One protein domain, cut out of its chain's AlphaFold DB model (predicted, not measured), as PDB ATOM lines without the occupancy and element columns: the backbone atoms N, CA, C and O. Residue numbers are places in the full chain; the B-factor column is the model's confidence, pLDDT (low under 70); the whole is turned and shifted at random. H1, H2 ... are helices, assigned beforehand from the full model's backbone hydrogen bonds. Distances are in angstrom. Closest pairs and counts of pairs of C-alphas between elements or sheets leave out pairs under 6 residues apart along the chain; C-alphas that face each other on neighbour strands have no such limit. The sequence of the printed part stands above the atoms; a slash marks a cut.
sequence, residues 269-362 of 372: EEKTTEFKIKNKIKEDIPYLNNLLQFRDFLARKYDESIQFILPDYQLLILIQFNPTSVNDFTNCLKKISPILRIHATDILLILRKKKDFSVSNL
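Overview. This is residues 269 to 362 of the 372 residues of the protein "E3 ubiquitin ligase" of Enterocytozoon bieneusi (strain H348) (UniProt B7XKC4). This is a rounded ball of short helices, mostly crossed: H2, the longest helix, has H1 across its first end, and H7 runs back the opposite way at a shallow tilt to it. Over one side of H2 and H7, the helices H3, H4, H5 and H6 make a rough, incomplete ring, while the tail of residues 353 to 362 lies on the opposite side. The printed part has 94 residues with seven named helices, H1 to H7 in order along the chain, and no named strand; the class is all helix. It is compact, with a radius of gyration of the C-alphas of 12.4 A and spans of 29 by 28 by 28 A.

Arrangement. H2, residues 288 to 302, is the hub and touches three other helices. With residues 288 to 292 alone it touches H1, residues 269 to 278; their closest C-alphas, those of Thr 272 and Asn 289, are 6.3 A apart, and the lines are about perpendicular at 74 degrees. With residues 295 to 299 alone H2 touches H3, residues 306 to 309, where the closest C-alphas, those of Ala 299 and Ile 306, are 5.3 A apart. With residues 290 to 291 alone it only just touches H7, residues 344 to 351, with 3 pairs of C-alphas within 8 A; the closest are those of Asn 290 and Ile 350 at 6.6 A. H2 and H7 run opposite ways at a shallow tilt of 29 degrees. H7 in turn touches H5, residues 326 to 332, about perpendicular at 80 degrees, with the C-alphas of Val 326 and Ala 344 closest at 6.3 A. H5 touches H4, residues 312 to 321, at a steep tilt of 66 degrees, opposite ways; the closest C-alphas are those of Ile 317 and Cys 332, 7.1 A apart. H4 is close to H2 but not clearly touching, with the C-alphas of Leu 288 and Ile 319 closest at 7.9 A. H6, residues 338 to 342, touches no helix but is near H3, the C-alphas of Ile 309 and Leu 340 being closest at 5.9 A, and near H2. H5 and H6 are only just apart, their closest C-alphas at 8.0 A. Every O i to N i+4 pair is within hydrogen-bond range in H1, H2, H4, H5, H6 and H7; H3 is too short for such a pair.

Along the chain. H2, the longest helix with 15 residues, spans 21.2 A from C-alpha 288 at (-9.121, 38.244, -4.423) to C-alpha 302 at (12.042, 38.002, -4.881). H1 spans 14.1 A and begins at C-alpha 269, at (-7.636, 47.684, 0.259). H4, also of 10 residues, spans 14.3 A. H7 spans 10.8 A and ends at C-alpha 351, at (-8.542, 29.640, -3.992). H5 spans 10.0 A, H6 6.8 A and H3 5.1 A.

Size, cuts and confidence. The two C-alphas farthest apart are those of Glu 270 and Asn 327, 32.8 A apart, while the first and last printed C-alphas, Glu 269 and Leu 362, are 21.1 A apart. The printed part has no cut. The link from H1 to H2, 9 residues, is short, the five other links between successive helices are tight, and no link is long. The mean pLDDT of the printed part is 87.3, and the model's confidence is under 70 in residues 353 to 362.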
ATOM      1  N   GLU A 269      -6.251  47.376   0.603       89.44
ATOM      2  CA  GLU A 269      -7.636  47.684   0.259       89.44
ATOM      3  C   GLU A 269      -7.716  48.642  -0.935       89.44
ATOM      4  O   GLU A 269      -8.434  48.367  -1.899       89.44
ATOM      5  N   GLU A 270      -6.903  49.704  -0.942       92.56
ATOM      6  CA  GLU A 270      -6.792  50.621  -2.082       92.56
ATOM      7  C   GLU A 270      -6.294  49.885  -3.335       92.56
ATOM      8  O   GLU A 270      -6.915  49.984  -4.390       92.56
ATOM      9  N   LYS A 271      -5.245  49.056  -3.215       91.50
ATOM     10  CA  LYS A 271      -4.736  48.226  -4.325       91.50
ATOM     11  C   LYS A 271      -5.797  47.269  -4.871       91.50
ATOM     12  O   LYS A 271      -5.886  47.063  -6.082       91.50
ATOM     13  N   THR A 272      -6.594  46.661  -3.992       92.25
ATOM     14  CA  THR A 272      -7.698  45.772  -4.387       92.25
ATOM     15  C   THR A 272      -8.790  46.550  -5.113       92.25
ATOM     16  O   THR A 272      -9.284  46.096  -6.146       92.25
ATOM     17  N   THR A 273      -9.120  47.742  -4.623       93.81
ATOM     18  CA  THR A 273     -10.099  48.643  -5.238       93.81
ATOM     19  C   THR A 273      -9.646  49.084  -6.627       93.81
ATOM     20  O   THR A 273     -10.391  48.923  -7.594       93.81
ATOM     21  N   GLU A 274      -8.399  49.536  -6.772       93.62
ATOM     22  CA  GLU A 274      -7.812  49.881  -8.071       93.62
ATOM     23  C   GLU A 274      -7.824  48.695  -9.039       93.62
ATOM     24  O   GLU A 274      -8.184  48.854 -10.207       93.62
ATOM     25  N   PHE A 275      -7.485  47.491  -8.566       93.75
ATOM     26  CA  PHE A 275      -7.543  46.283  -9.387       93.75
ATOM     27  C   PHE A 275      -8.971  45.986  -9.865       93.75
ATOM     28  O   PHE A 275      -9.161  45.700 -11.051       93.75
ATOM     29  N   LYS A 276      -9.977  46.071  -8.980       94.38
ATOM     30  CA  LYS A 276     -11.390  45.865  -9.336       94.38
ATOM     31  C   LYS A 276     -11.854  46.895 -10.372       94.38
ATOM     32  O   LYS A 276     -12.401  46.501 -11.400       94.38
ATOM     33  N   ILE A 277     -11.559  48.181 -10.159       94.25
ATOM     34  CA  ILE A 277     -11.909  49.272 -11.087       94.25
ATOM     35  C   ILE A 277     -11.260  49.046 -12.455       94.25
ATOM     36  O   ILE A 277     -11.949  49.020 -13.476       94.25
ATOM     37  N   LYS A 278      -9.941  48.820 -12.480       92.81
ATOM     38  CA  LYS A 278      -9.162  48.614 -13.710       92.81
ATOM     39  C   LYS A 278      -9.694  47.451 -14.546       92.81
ATOM     40  O   LYS A 278      -9.724  47.542 -15.771       92.81
ATOM     41  N   ASN A 279     -10.102  46.366 -13.889       90.94
ATOM     42  CA  ASN A 279     -10.569  45.147 -14.548       90.94
ATOM     43  C   ASN A 279     -12.102  45.036 -14.609       90.94
ATOM     44  O   ASN A 279     -12.614  43.990 -14.993       90.94
ATOM     45  N   LYS A 280     -12.835  46.106 -14.267       93.44
ATOM     46  CA  LYS A 280     -14.308  46.178 -14.305       93.44
ATOM     47  C   LYS A 280     -15.011  45.071 -13.499       93.44
ATOM     48  O   LYS A 280     -16.100  44.633 -13.866       93.44
ATOM     49  N   ILE A 281     -14.411  44.639 -12.392       91.44
ATOM     50  CA  ILE A 281     -14.980  43.632 -11.490       91.44
ATOM     51  C   ILE A 281     -15.956  44.327 -10.539       91.44
ATOM     52  O   ILE A 281     -15.549  45.184  -9.754       91.44
ATOM     53  N   LYS A 282     -17.236  43.953 -10.608       89.19
ATOM     54  CA  LYS A 282     -18.293  44.477  -9.721       89.19
ATOM     55  C   LYS A 282     -18.639  43.527  -8.579       89.19
ATOM     56  O   LYS A 282     -19.068  43.968  -7.520       89.19
ATOM     57  N   GLU A 283     -18.476  42.233  -8.818       87.44
ATOM     58  CA  GLU A 283     -18.770  41.181  -7.856       87.44
ATOM     59  C   GLU A 283     -17.716  41.105  -6.748       87.44
ATOM     60  O   GLU A 283     -16.555  41.506  -6.918       87.44
ATOM     61  N   ASP A 284     -18.128  40.597  -5.587       86.31
ATOM     62  CA  ASP A 284     -17.184  40.319  -4.521       86.31
ATOM     63  C   ASP A 284     -16.553  38.938  -4.702       86.31
ATOM     64  O   ASP A 284     -17.223  37.908  -4.687       86.31
ATOM     65  N   ILE A 285     -15.235  38.936  -4.881       88.94
ATOM     66  CA  ILE A 285     -14.440  37.732  -5.092       88.94
ATOM     67  C   ILE A 285     -13.712  37.462  -3.780       88.94
ATOM     68  O   ILE A 285     -12.723  38.141  -3.482       88.94
ATOM     69  N   PRO A 286     -14.136  36.478  -2.974       85.12
ATOM     70  CA  PRO A 286     -13.778  36.522  -1.561       85.12
ATOM     71  C   PRO A 286     -12.326  36.100  -1.272       85.12
ATOM     72  O   PRO A 286     -11.851  36.247  -0.153       85.12
ATOM     73  N   TYR A 287     -11.608  35.570  -2.268       87.50
ATOM     74  CA  TYR A 287     -10.176  35.250  -2.197       87.50
ATOM     75  C   TYR A 287      -9.291  36.252  -2.966       87.50
ATOM     76  O   TYR A 287      -8.068  36.113  -2.962       87.50
ATOM     77  N   LEU A 288      -9.870  37.276  -3.611       91.12
ATOM     78  CA  LEU A 288      -9.121  38.244  -4.423       91.12
ATOM     79  C   LEU A 288      -8.079  39.001  -3.598       91.12
ATOM     80  O   LEU A 288      -6.935  39.126  -4.028       91.12
ATOM     81  N   ASN A 289      -8.458  39.472  -2.408       90.62
ATOM     82  CA  ASN A 289      -7.540  40.189  -1.526       90.62
ATOM     83  C   ASN A 289      -6.337  39.303  -1.155       90.62
ATOM     84  O   ASN A 289      -5.196  39.728  -1.293       90.62
ATOM     85  N   ASN A 290      -6.578  38.036  -0.804       90.25
ATOM     86  CA  ASN A 290      -5.516  37.084  -0.466       90.25
ATOM     87  C   ASN A 290      -4.593  36.799  -1.662       90.25
ATOM     88  O   ASN A 290      -3.377  36.748  -1.493       90.25
ATOM     89  N   LEU A 291      -5.137  36.676  -2.880       92.38
ATOM     90  CA  LEU A 291      -4.331  36.521  -4.098       92.38
ATOM     91  C   LEU A 291      -3.472  37.757  -4.381       92.38
ATOM     92  O   LEU A 291      -2.291  37.627  -4.706       92.38
ATOM     93  N   LEU A 292      -4.042  38.959  -4.257       94.06
ATOM     94  CA  LEU A 292      -3.315  40.211  -4.469       94.06
ATOM     95  C   LEU A 292      -2.225  40.418  -3.414       94.06
ATOM     96  O   LEU A 292      -1.116  40.816  -3.768       94.06
ATOM     97  N   GLN A 293      -2.515  40.102  -2.149       92.88
ATOM     98  CA  GLN A 293      -1.541  40.126  -1.057       92.88
ATOM     99  C   GLN A 293      -0.411  39.129  -1.293       92.88
ATOM    100  O   GLN A 293       0.757  39.491  -1.182       92.88
ATOM    101  N   PHE A 294      -0.734  37.892  -1.675       93.31
ATOM    102  CA  PHE A 294       0.276  36.882  -1.960       93.31
ATOM    103  C   PHE A 294       1.147  37.267  -3.160       93.31
ATOM    104  O   PHE A 294       2.370  37.147  -3.104       93.31
ATOM    105  N   ARG A 295       0.546  37.820  -4.218       94.81
ATOM    106  CA  ARG A 295       1.283  38.368  -5.362       94.81
ATOM    107  C   ARG A 295       2.235  39.491  -4.948       94.81
ATOM    108  O   ARG A 295       3.387  39.473  -5.375       94.81
ATOM    109  N   ASP A 296       1.775  40.454  -4.144       93.75
ATOM    110  CA  ASP A 296       2.609  41.558  -3.632       93.75
ATOM    111  C   ASP A 296       3.746  41.025  -2.747       93.75
ATOM    112  O   ASP A 296       4.887  41.459  -2.889       93.75
ATOM    113  N   PHE A 297       3.466  40.028  -1.901       93.12
ATOM    114  CA  PHE A 297       4.464  39.357  -1.070       93.12
ATOM    115  C   PHE A 297       5.561  38.689  -1.903       93.12
ATOM    116  O   PHE A 297       6.740  38.935  -1.657       93.12
ATOM    117  N   LEU A 298       5.197  37.873  -2.900       94.31
ATOM    118  CA  LEU A 298       6.176  37.232  -3.783       94.31
ATOM    119  C   LEU A 298       6.998  38.280  -4.543       94.31
ATOM    120  O   LEU A 298       8.217  38.164  -4.623       94.31
ATOM    121  N   ALA A 299       6.343  39.325  -5.050       94.12
ATOM    122  CA  ALA A 299       7.000  40.401  -5.779       94.12
ATOM    123  C   ALA A 299       8.070  41.093  -4.911       94.12
ATOM    124  O   ALA A 299       9.221  41.197  -5.325       94.12
ATOM    125  N   ARG A 300       7.735  41.453  -3.662       92.00
ATOM    126  CA  ARG A 300       8.690  42.012  -2.686       92.00
ATOM    127  C   ARG A 300       9.815  41.046  -2.342       92.00
ATOM    128  O   ARG A 300      10.976  41.429  -2.347       92.00
ATOM    129  N   LYS A 301       9.462  39.801  -2.017       91.25
ATOM    130  CA  LYS A 301      10.395  38.783  -1.525       91.25
ATOM    131  C   LYS A 301      11.482  38.445  -2.536       91.25
ATOM    132  O   LYS A 301      12.619  38.214  -2.143       91.25
ATOM    133  N   TYR A 302      11.121  38.378  -3.812       90.44
ATOM    134  CA  TYR A 302      12.042  38.002  -4.881       90.44
ATOM    135  C   TYR A 302      12.605  39.204  -5.650       90.44
ATOM    136  O   TYR A 302      13.346  39.000  -6.610       90.44
ATOM    137  N   ASP A 303      12.266  40.429  -5.233       91.12
ATOM    138  CA  ASP A 303      12.575  41.671  -5.943       91.12
ATOM    139  C   ASP A 303      12.259  41.573  -7.448       91.12
ATOM    140  O   ASP A 303      13.114  41.621  -8.340       91.12
ATOM    141  N   GLU A 304      10.980  41.337  -7.719       92.00
ATOM    142  CA  GLU A 304      10.409  41.215  -9.054       92.00
ATOM    143  C   GLU A 304       9.094  41.990  -9.106       92.00
ATOM    144  O   GLU A 304       8.424  42.191  -8.091       92.00
ATOM    145  N   SER A 305       8.674  42.424 -10.292       92.75
ATOM    146  CA  SER A 305       7.419  43.166 -10.395       92.75
ATOM    147  C   SER A 305       6.211  42.257 -10.198       92.75
ATOM    148  O   SER A 305       6.227  41.076 -10.555       92.75
ATOM    149  N   ILE A 306       5.089  42.824  -9.750       93.69
ATOM    150  CA  ILE A 306       3.814  42.089  -9.691       93.69
ATOM    151  C   ILE A 306       3.408  41.515 -11.061       93.69
ATOM    152  O   ILE A 306       2.764  40.470 -11.122       93.69
ATOM    153  N   GLN A 307       3.815  42.172 -12.156       91.62
ATOM    154  CA  GLN A 307       3.551  41.734 -13.528       91.62
ATOM    155  C   GLN A 307       4.495  40.614 -13.978       91.62
ATOM    156  O   GLN A 307       4.140  39.863 -14.879       91.62
ATOM    157  N   PHE A 308       5.679  40.482 -13.379       90.94
ATOM    158  CA  PHE A 308       6.532  39.314 -13.576       90.94
ATOM    159  C   PHE A 308       5.993  38.116 -12.793       90.94
ATOM    160  O   PHE A 308       5.924  37.022 -13.340       90.94
ATOM    161  N   ILE A 309       5.562  38.320 -11.543       94.31
ATOM    162  CA  ILE A 309       5.030  37.248 -10.689       94.31
ATOM    163  C   ILE A 309       3.743  36.652 -11.266       94.31
ATOM    164  O   ILE A 309       3.711  35.462 -11.583       94.31
ATOM    165  N   LEU A 310       2.692  37.469 -11.372       94.31
ATOM    166  CA  LEU A 310       1.355  37.068 -11.806       94.31
ATOM    167  C   LEU A 310       0.652  38.290 -12.437       94.31
ATOM    168  O   LEU A 310       0.005  39.071 -11.726       94.31
ATOM    169  N   PRO A 311       0.786  38.490 -13.761       92.19
ATOM    170  CA  PRO A 311       0.088  39.538 -14.493       92.19
ATOM    171  C   PRO A 311      -1.412  39.586 -14.198       92.19
ATOM    172  O   PRO A 311      -2.041  38.549 -13.989       92.19
ATOM    173  N   ASP A 312      -2.010  40.776 -14.294       92.44
ATOM    174  CA  ASP A 312      -3.441  40.964 -14.007       92.44
ATOM    175  C   ASP A 312      -4.328  40.008 -14.819       92.44
ATOM    176  O   ASP A 312      -5.211  39.370 -14.260       92.44
ATOM    177  N   TYR A 313      -4.035  39.825 -16.112       91.38
ATOM    178  CA  TYR A 313      -4.806  38.922 -16.973       91.38
ATOM    179  C   TYR A 313      -4.735  37.452 -16.527       91.38
ATOM    180  O   TYR A 313      -5.708  36.724 -16.671       91.38
ATOM    181  N   GLN A 314      -3.607  37.006 -15.964       92.56
ATOM    182  CA  GLN A 314      -3.469  35.643 -15.443       92.56
ATOM    183  C   GLN A 314      -4.210  35.478 -14.126       92.56
ATOM    184  O   GLN A 314      -4.819  34.442 -13.891       92.56
ATOM    185  N   LEU A 315      -4.197  36.512 -13.287       93.88
ATOM    186  CA  LEU A 315      -4.984  36.540 -12.061       93.88
ATOM    187  C   LEU A 315      -6.483  36.421 -12.387       93.88
ATOM    188  O   LEU A 315      -7.177  35.628 -11.760       93.88
ATOM    189  N   LEU A 316      -6.964  37.124 -13.421       91.88
ATOM    190  CA  LEU A 316      -8.342  36.986 -13.915       91.88
ATOM    191  C   LEU A 316      -8.655  35.567 -14.415       91.88
ATOM    192  O   LEU A 316      -9.709  35.036 -14.082       91.88
ATOM    193  N   ILE A 317      -7.735  34.926 -15.148       92.00
ATOM    194  CA  ILE A 317      -7.895  33.521 -15.570       92.00
ATOM    195  C   ILE A 317      -8.034  32.598 -14.353       92.00
ATOM    196  O   ILE A 317      -8.885  31.714 -14.355       92.00
ATOM    197  N   LEU A 318      -7.237  32.810 -13.301       92.12
ATOM    198  CA  LEU A 318      -7.328  32.015 -12.072       92.12
ATOM    199  C   LEU A 318      -8.671  32.187 -11.362       92.12
ATOM    200  O   LEU A 318      -9.220  31.199 -10.890       92.12
ATOM    201  N   ILE A 319      -9.197  33.412 -11.308       90.38
ATOM    202  CA  ILE A 319     -10.525  33.697 -10.744       90.38
ATOM    203  C   ILE A 319     -11.609  32.973 -11.547       90.38
ATOM    204  O   ILE A 319     -12.465  32.313 -10.969       90.38
ATOM    205  N   GLN A 320     -11.563  33.091 -12.876       89.75
ATOM    206  CA  GLN A 320     -12.596  32.552 -13.754       89.75
ATOM    207  C   GLN A 320     -12.586  31.020 -13.796       89.75
ATOM    208  O   GLN A 320     -13.643  30.396 -13.772       89.75
ATOM    209  N   PHE A 321     -11.402  30.412 -13.890       90.50
ATOM    210  CA  PHE A 321     -11.263  28.962 -14.031       90.50
ATOM    211  C   PHE A 321     -11.253  28.229 -12.685       90.50
ATOM    212  O   PHE A 321     -11.603  27.056 -12.632       90.50
ATOM    213  N   ASN A 322     -10.844  28.911 -11.609       90.31
ATOM    214  CA  ASN A 322     -10.763  28.386 -10.247       90.31
ATOM    215  C   ASN A 322     -10.131  26.974 -10.172       90.31
ATOM    216  O   ASN A 322     -10.795  26.016  -9.763       90.31
ATOM    217  N   PRO A 323      -8.862  26.812 -10.607       93.31
ATOM    218  CA  PRO A 323      -8.227  25.501 -10.702       93.31
ATOM    219  C   PRO A 323      -8.211  24.783  -9.352       93.31
ATOM    220  O   PRO A 323      -7.952  25.389  -8.309       93.31
ATOM    221  N   THR A 324      -8.439  23.469  -9.376       91.69
ATOM    222  CA  THR A 324      -8.488  22.663  -8.149       91.69
ATOM    223  C   THR A 324      -7.259  21.788  -7.966       91.69
ATOM    224  O   THR A 324      -6.971  21.406  -6.839       91.69
ATOM    225  N   SER A 325      -6.486  21.507  -9.010       92.56
ATOM    226  CA  SER A 325      -5.238  20.745  -8.926       92.56
ATOM    227  C   SER A 325      -4.050  21.522  -9.502       92.56
ATOM    228  O   SER A 325      -4.214  22.512 -10.215       92.56
ATOM    229  N   VAL A 326      -2.823  21.074  -9.211       90.25
ATOM    230  CA  VAL A 326      -1.602  21.663  -9.804       90.25
ATOM    231  C   VAL A 326      -1.596  21.489 -11.326       90.25
ATOM    232  O   VAL A 326      -1.125  22.368 -12.049       90.25
ATOM    233  N   ASN A 327      -2.164  20.384 -11.814       91.12
ATOM    234  CA  ASN A 327      -2.329  20.131 -13.239       91.12
ATOM    235  C   ASN A 327      -3.278  21.162 -13.870       91.12
ATOM    236  O   ASN A 327      -2.911  21.810 -14.845       91.12
ATOM    237  N   ASP A 328      -4.438  21.402 -13.255       92.38
ATOM    238  CA  ASP A 328      -5.405  22.413 -13.707       92.38
ATOM    239  C   ASP A 328      -4.795  23.815 -13.724       92.38
ATOM    240  O   ASP A 328      -4.942  24.548 -14.698       92.38
ATOM    241  N   PHE A 329      -4.067  24.168 -12.658       91.62
ATOM    242  CA  PHE A 329      -3.364  25.445 -12.538       91.62
ATOM    243  C   PHE A 329      -2.335  25.637 -13.657       91.62
ATOM    244  O   PHE A 329      -2.235  26.709 -14.255       91.62
ATOM    245  N   THR A 330      -1.573  24.586 -13.963       87.50
ATOM    246  CA  THR A 330      -0.554  24.630 -15.016       87.50
ATOM    247  C   THR A 330      -1.189  24.712 -16.405       87.50
ATOM    248  O   THR A 330      -0.689  25.424 -17.272       87.50
ATOM    249  N   ASN A 331      -2.320  24.036 -16.605       88.25
ATOM    250  CA  ASN A 331      -3.035  24.022 -17.877       88.25
ATOM    251  C   ASN A 331      -3.773  25.338 -18.154       88.25
ATOM    252  O   ASN A 331      -3.790  25.794 -19.300       88.25
ATOM    253  N   CYS A 332      -4.351  25.982 -17.132       89.81
ATOM    254  CA  CYS A 332      -5.049  27.256 -17.316       89.81
ATOM    255  C   CYS A 332      -4.076  28.422 -17.557       89.81
ATOM    256  O   CYS A 332      -4.393  29.358 -18.293       89.81
ATOM    257  N   LEU A 333      -2.853  28.345 -17.022       88.44
ATOM    258  CA  LEU A 333      -1.807  29.336 -17.245       88.44
ATOM    259  C   LEU A 333      -0.726  28.795 -18.196       88.44
ATOM    260  O   LEU A 333       0.316  28.305 -17.776       88.44
ATOM    261  N   LYS A 334      -0.910  28.982 -19.510       77.50
ATOM    262  CA  LYS A 334       0.045  28.515 -20.546       77.50
ATOM    263  C   LYS A 334       1.493  29.014 -20.361       77.50
ATOM    264  O   LYS A 334       2.427  28.424 -20.901       77.50
ATOM    265  N   LYS A 335       1.687  30.131 -19.655       81.38
ATOM    266  CA  LYS A 335       2.984  30.774 -19.400       81.38
ATOM    267  C   LYS A 335       3.047  31.233 -17.956       81.38
ATOM    268  O   LYS A 335       2.431  32.229 -17.613       81.38
ATOM    269  N   ILE A 336       3.783  30.524 -17.114       84.25
ATOM    270  CA  ILE A 336       3.857  30.827 -15.679       84.25
ATOM    271  C   ILE A 336       5.271  31.263 -15.351       84.25
ATOM    272  O   ILE A 336       6.231  30.592 -15.759       84.25
ATOM    273  N   SER A 337       5.388  32.349 -14.589       88.69
ATOM    274  CA  SER A 337       6.674  32.785 -14.061       88.69
ATOM    275  C   SER A 337       7.321  31.653 -13.252       88.69
ATOM    276  O   SER A 337       6.623  30.915 -12.550       88.69
ATOM    277  N   PRO A 338       8.649  31.462 -13.325       87.19
ATOM    278  CA  PRO A 338       9.312  30.403 -12.564       87.19
ATOM    279  C   PRO A 338       9.017  30.483 -11.059       87.19
ATOM    280  O   PRO A 338       8.859  29.453 -10.410       87.19
ATOM    281  N   ILE A 339       8.864  31.706 -10.537       88.50
ATOM    282  CA  ILE A 339       8.527  31.976  -9.137       88.50
ATOM    283  C   ILE A 339       7.103  31.533  -8.816       88.50
ATOM    284  O   ILE A 339       6.886  30.829  -7.839       88.50
ATOM    285  N   LEU A 340       6.108  31.900  -9.622       90.31
ATOM    286  CA  LEU A 340       4.740  31.486  -9.325       90.31
ATOM    287  C   LEU A 340       4.575  29.963  -9.440       90.31
ATOM    288  O   LEU A 340       3.817  29.371  -8.679       90.31
ATOM    289  N   ARG A 341       5.321  29.316 -10.345       89.69
ATOM    290  CA  ARG A 341       5.263  27.861 -10.552       89.69
ATOM    291  C   ARG A 341       5.620  27.069  -9.296       89.69
ATOM    292  O   ARG A 341       4.933  26.102  -8.986       89.69
ATOM    293  N   ILE A 342       6.655  27.485  -8.560       89.50
ATOM    294  CA  ILE A 342       7.034  26.830  -7.294       89.50
ATOM    295  C   ILE A 342       6.010  27.076  -6.173       89.50
ATOM    296  O   ILE A 342       5.972  26.327  -5.204       89.50
ATOM    297  N   HIS A 343       5.152  28.085  -6.336       91.25
ATOM    298  CA  HIS A 343       4.107  28.496  -5.399       91.25
ATOM    299  C   HIS A 343       2.689  28.078  -5.846       91.25
ATOM    300  O   HIS A 343       1.694  28.587  -5.330       91.25
ATOM    301  N   ALA A 344       2.562  27.141  -6.795       91.19
ATOM    302  CA  ALA A 344       1.265  26.710  -7.326       91.19
ATOM    303  C   ALA A 344       0.333  26.152  -6.232       91.19
ATOM    304  O   ALA A 344      -0.844  26.505  -6.176       91.19
ATOM    305  N   THR A 345       0.861  25.330  -5.321       90.25
ATOM    306  CA  THR A 345       0.090  24.772  -4.197       90.25
ATOM    307  C   THR A 345      -0.439  25.859  -3.264       90.25
ATOM    308  O   THR A 345      -1.581  25.769  -2.818       90.25
ATOM    309  N   ASP A 346       0.351  26.905  -3.010       90.31
ATOM    310  CA  ASP A 346      -0.060  28.028  -2.163       90.31
ATOM    311  C   ASP A 346      -1.251  28.770  -2.790       90.31
ATOM    312  O   ASP A 346      -2.235  29.056  -2.109       90.31
ATOM    313  N   ILE A 347      -1.221  28.997  -4.111       91.56
ATOM    314  CA  ILE A 347      -2.350  29.593  -4.843       91.56
ATOM    315  C   ILE A 347      -3.608  28.727  -4.725       91.56
ATOM    316  O   ILE A 347      -4.685  29.247  -4.432       91.56
ATOM    317  N   LEU A 348      -3.489  27.411  -4.918       91.88
ATOM    318  CA  LEU A 348      -4.627  26.493  -4.802       91.88
ATOM    319  C   LEU A 348      -5.238  26.513  -3.393       91.88
ATOM    320  O   LEU A 348      -6.457  26.429  -3.247       91.88
ATOM    321  N   LEU A 349      -4.413  26.650  -2.349       89.06
ATOM    322  CA  LEU A 349      -4.889  26.793  -0.972       89.06
ATOM    323  C   LEU A 349      -5.664  28.101  -0.761       89.06
ATOM    324  O   LEU A 349      -6.707  28.077  -0.103       89.06
ATOM    325  N   ILE A 350      -5.199  29.212  -1.346       90.38
ATOM    326  CA  ILE A 350      -5.907  30.503  -1.312       90.38
ATOM    327  C   ILE A 350      -7.274  30.388  -2.000       90.38
ATOM    328  O   ILE A 350      -8.286  30.799  -1.429       90.38
ATOM    329  N   LEU A 351      -7.315  29.798  -3.199       89.69
ATOM    330  CA  LEU A 351      -8.542  29.640  -3.992       89.69
ATOM    331  C   LEU A 351      -9.602  28.791  -3.273       89.69
ATOM    332  O   LEU A 351     -10.790  29.106  -3.305       89.69
ATOM    333  N   ARG A 352      -9.178  27.749  -2.549       85.81
ATOM    334  CA  ARG A 352     -10.068  26.828  -1.819       85.81
ATOM    335  C   ARG A 352     -10.657  27.393  -0.517       85.81
ATOM    336  O   ARG A 352     -11.376  26.667   0.161       85.81
ATOM    337  N   LYS A 353     -10.375  28.652  -0.148       68.19
ATOM    338  CA  LYS A 353     -10.875  29.298   1.084       68.19
ATOM    339  C   LYS A 353     -10.693  28.451   2.356       68.19
ATOM    340  O   LYS A 353     -11.659  28.161   3.065       68.19
ATOM    341  N   LYS A 354      -9.460  28.110   2.731       56.78
ATOM    342  CA  LYS A 354      -9.216  27.832   4.158       56.78
ATOM    343  C   LYS A 354      -9.079  29.174   4.877       56.78
ATOM    344  O   LYS A 354      -8.273  30.001   4.461       56.78
ATOM    345  N   LYS A 355      -9.905  29.398   5.908       50.06
ATOM    346  CA  LYS A 355     -10.030  30.659   6.674       50.06
ATOM    347  C   LYS A 355      -8.711  31.185   7.278       50.06
ATOM    348  O   LYS A 355      -8.678  32.339   7.678       50.06
ATOM    349  N   ASP A 356      -7.628  30.407   7.232       51.69
ATOM    350  CA  ASP A 356      -6.348  30.699   7.892       51.69
ATOM    351  C   ASP A 356      -5.174  30.944   6.924       51.69
ATOM    352  O   ASP A 356      -4.015  30.669   7.256       51.69
ATOM    353  N   PHE A 357      -5.425  31.436   5.701       56.16
ATOM    354  CA  PHE A 357      -4.314  31.894   4.861       56.16
ATOM    355  C   PHE A 357      -3.729  33.189   5.434       56.16
ATOM    356  O   PHE A 357      -4.150  34.291   5.094       56.16
ATOM    357  N   SER A 358      -2.739  33.039   6.310       61.81
ATOM    358  CA  SER A 358      -1.819  34.111   6.656       61.81
ATOM    359  C   SER A 358      -0.575  34.009   5.785       61.81
ATOM    360  O   SER A 358       0.018  32.937   5.652       61.81
ATOM    361  N   VAL A 359      -0.120  35.146   5.260       61.28
ATOM    362  CA  VAL A 359       1.175  35.260   4.572       61.28
ATOM    363  C   VAL A 359       2.324  34.788   5.482       61.28
ATOM    364  O   VAL A 359       3.320  34.263   4.992       61.28
ATOM    365  N   SER A 360       2.171  34.878   6.812       57.66
ATOM    366  CA  SER A 360       3.141  34.353   7.787       57.66
ATOM    367  C   SER A 360       3.284  32.826   7.773       57.66
ATOM    368  O   SER A 360       4.307  32.314   8.215       57.66
ATOM    369  N   ASN A 361       2.281  32.099   7.271       56.69
ATOM    370  CA  ASN A 361       2.269  30.632   7.224       56.69
ATOM    371  C   ASN A 361       2.978  30.081   5.978       56.69
ATOM    372  O   ASN A 361       3.178  28.871   5.849       56.69
ATOM    373  N   LEU A 362       3.371  30.958   5.051       57.56
ATOM    374  CA  LEU A 362       4.155  30.589   3.882       57.56
ATOM    375  C   LEU A 362       5.581  30.280   4.334       57.56
ATOM    376  O   LEU A 362       6.293  31.167   4.810       57.56
TER     377      LEU A 362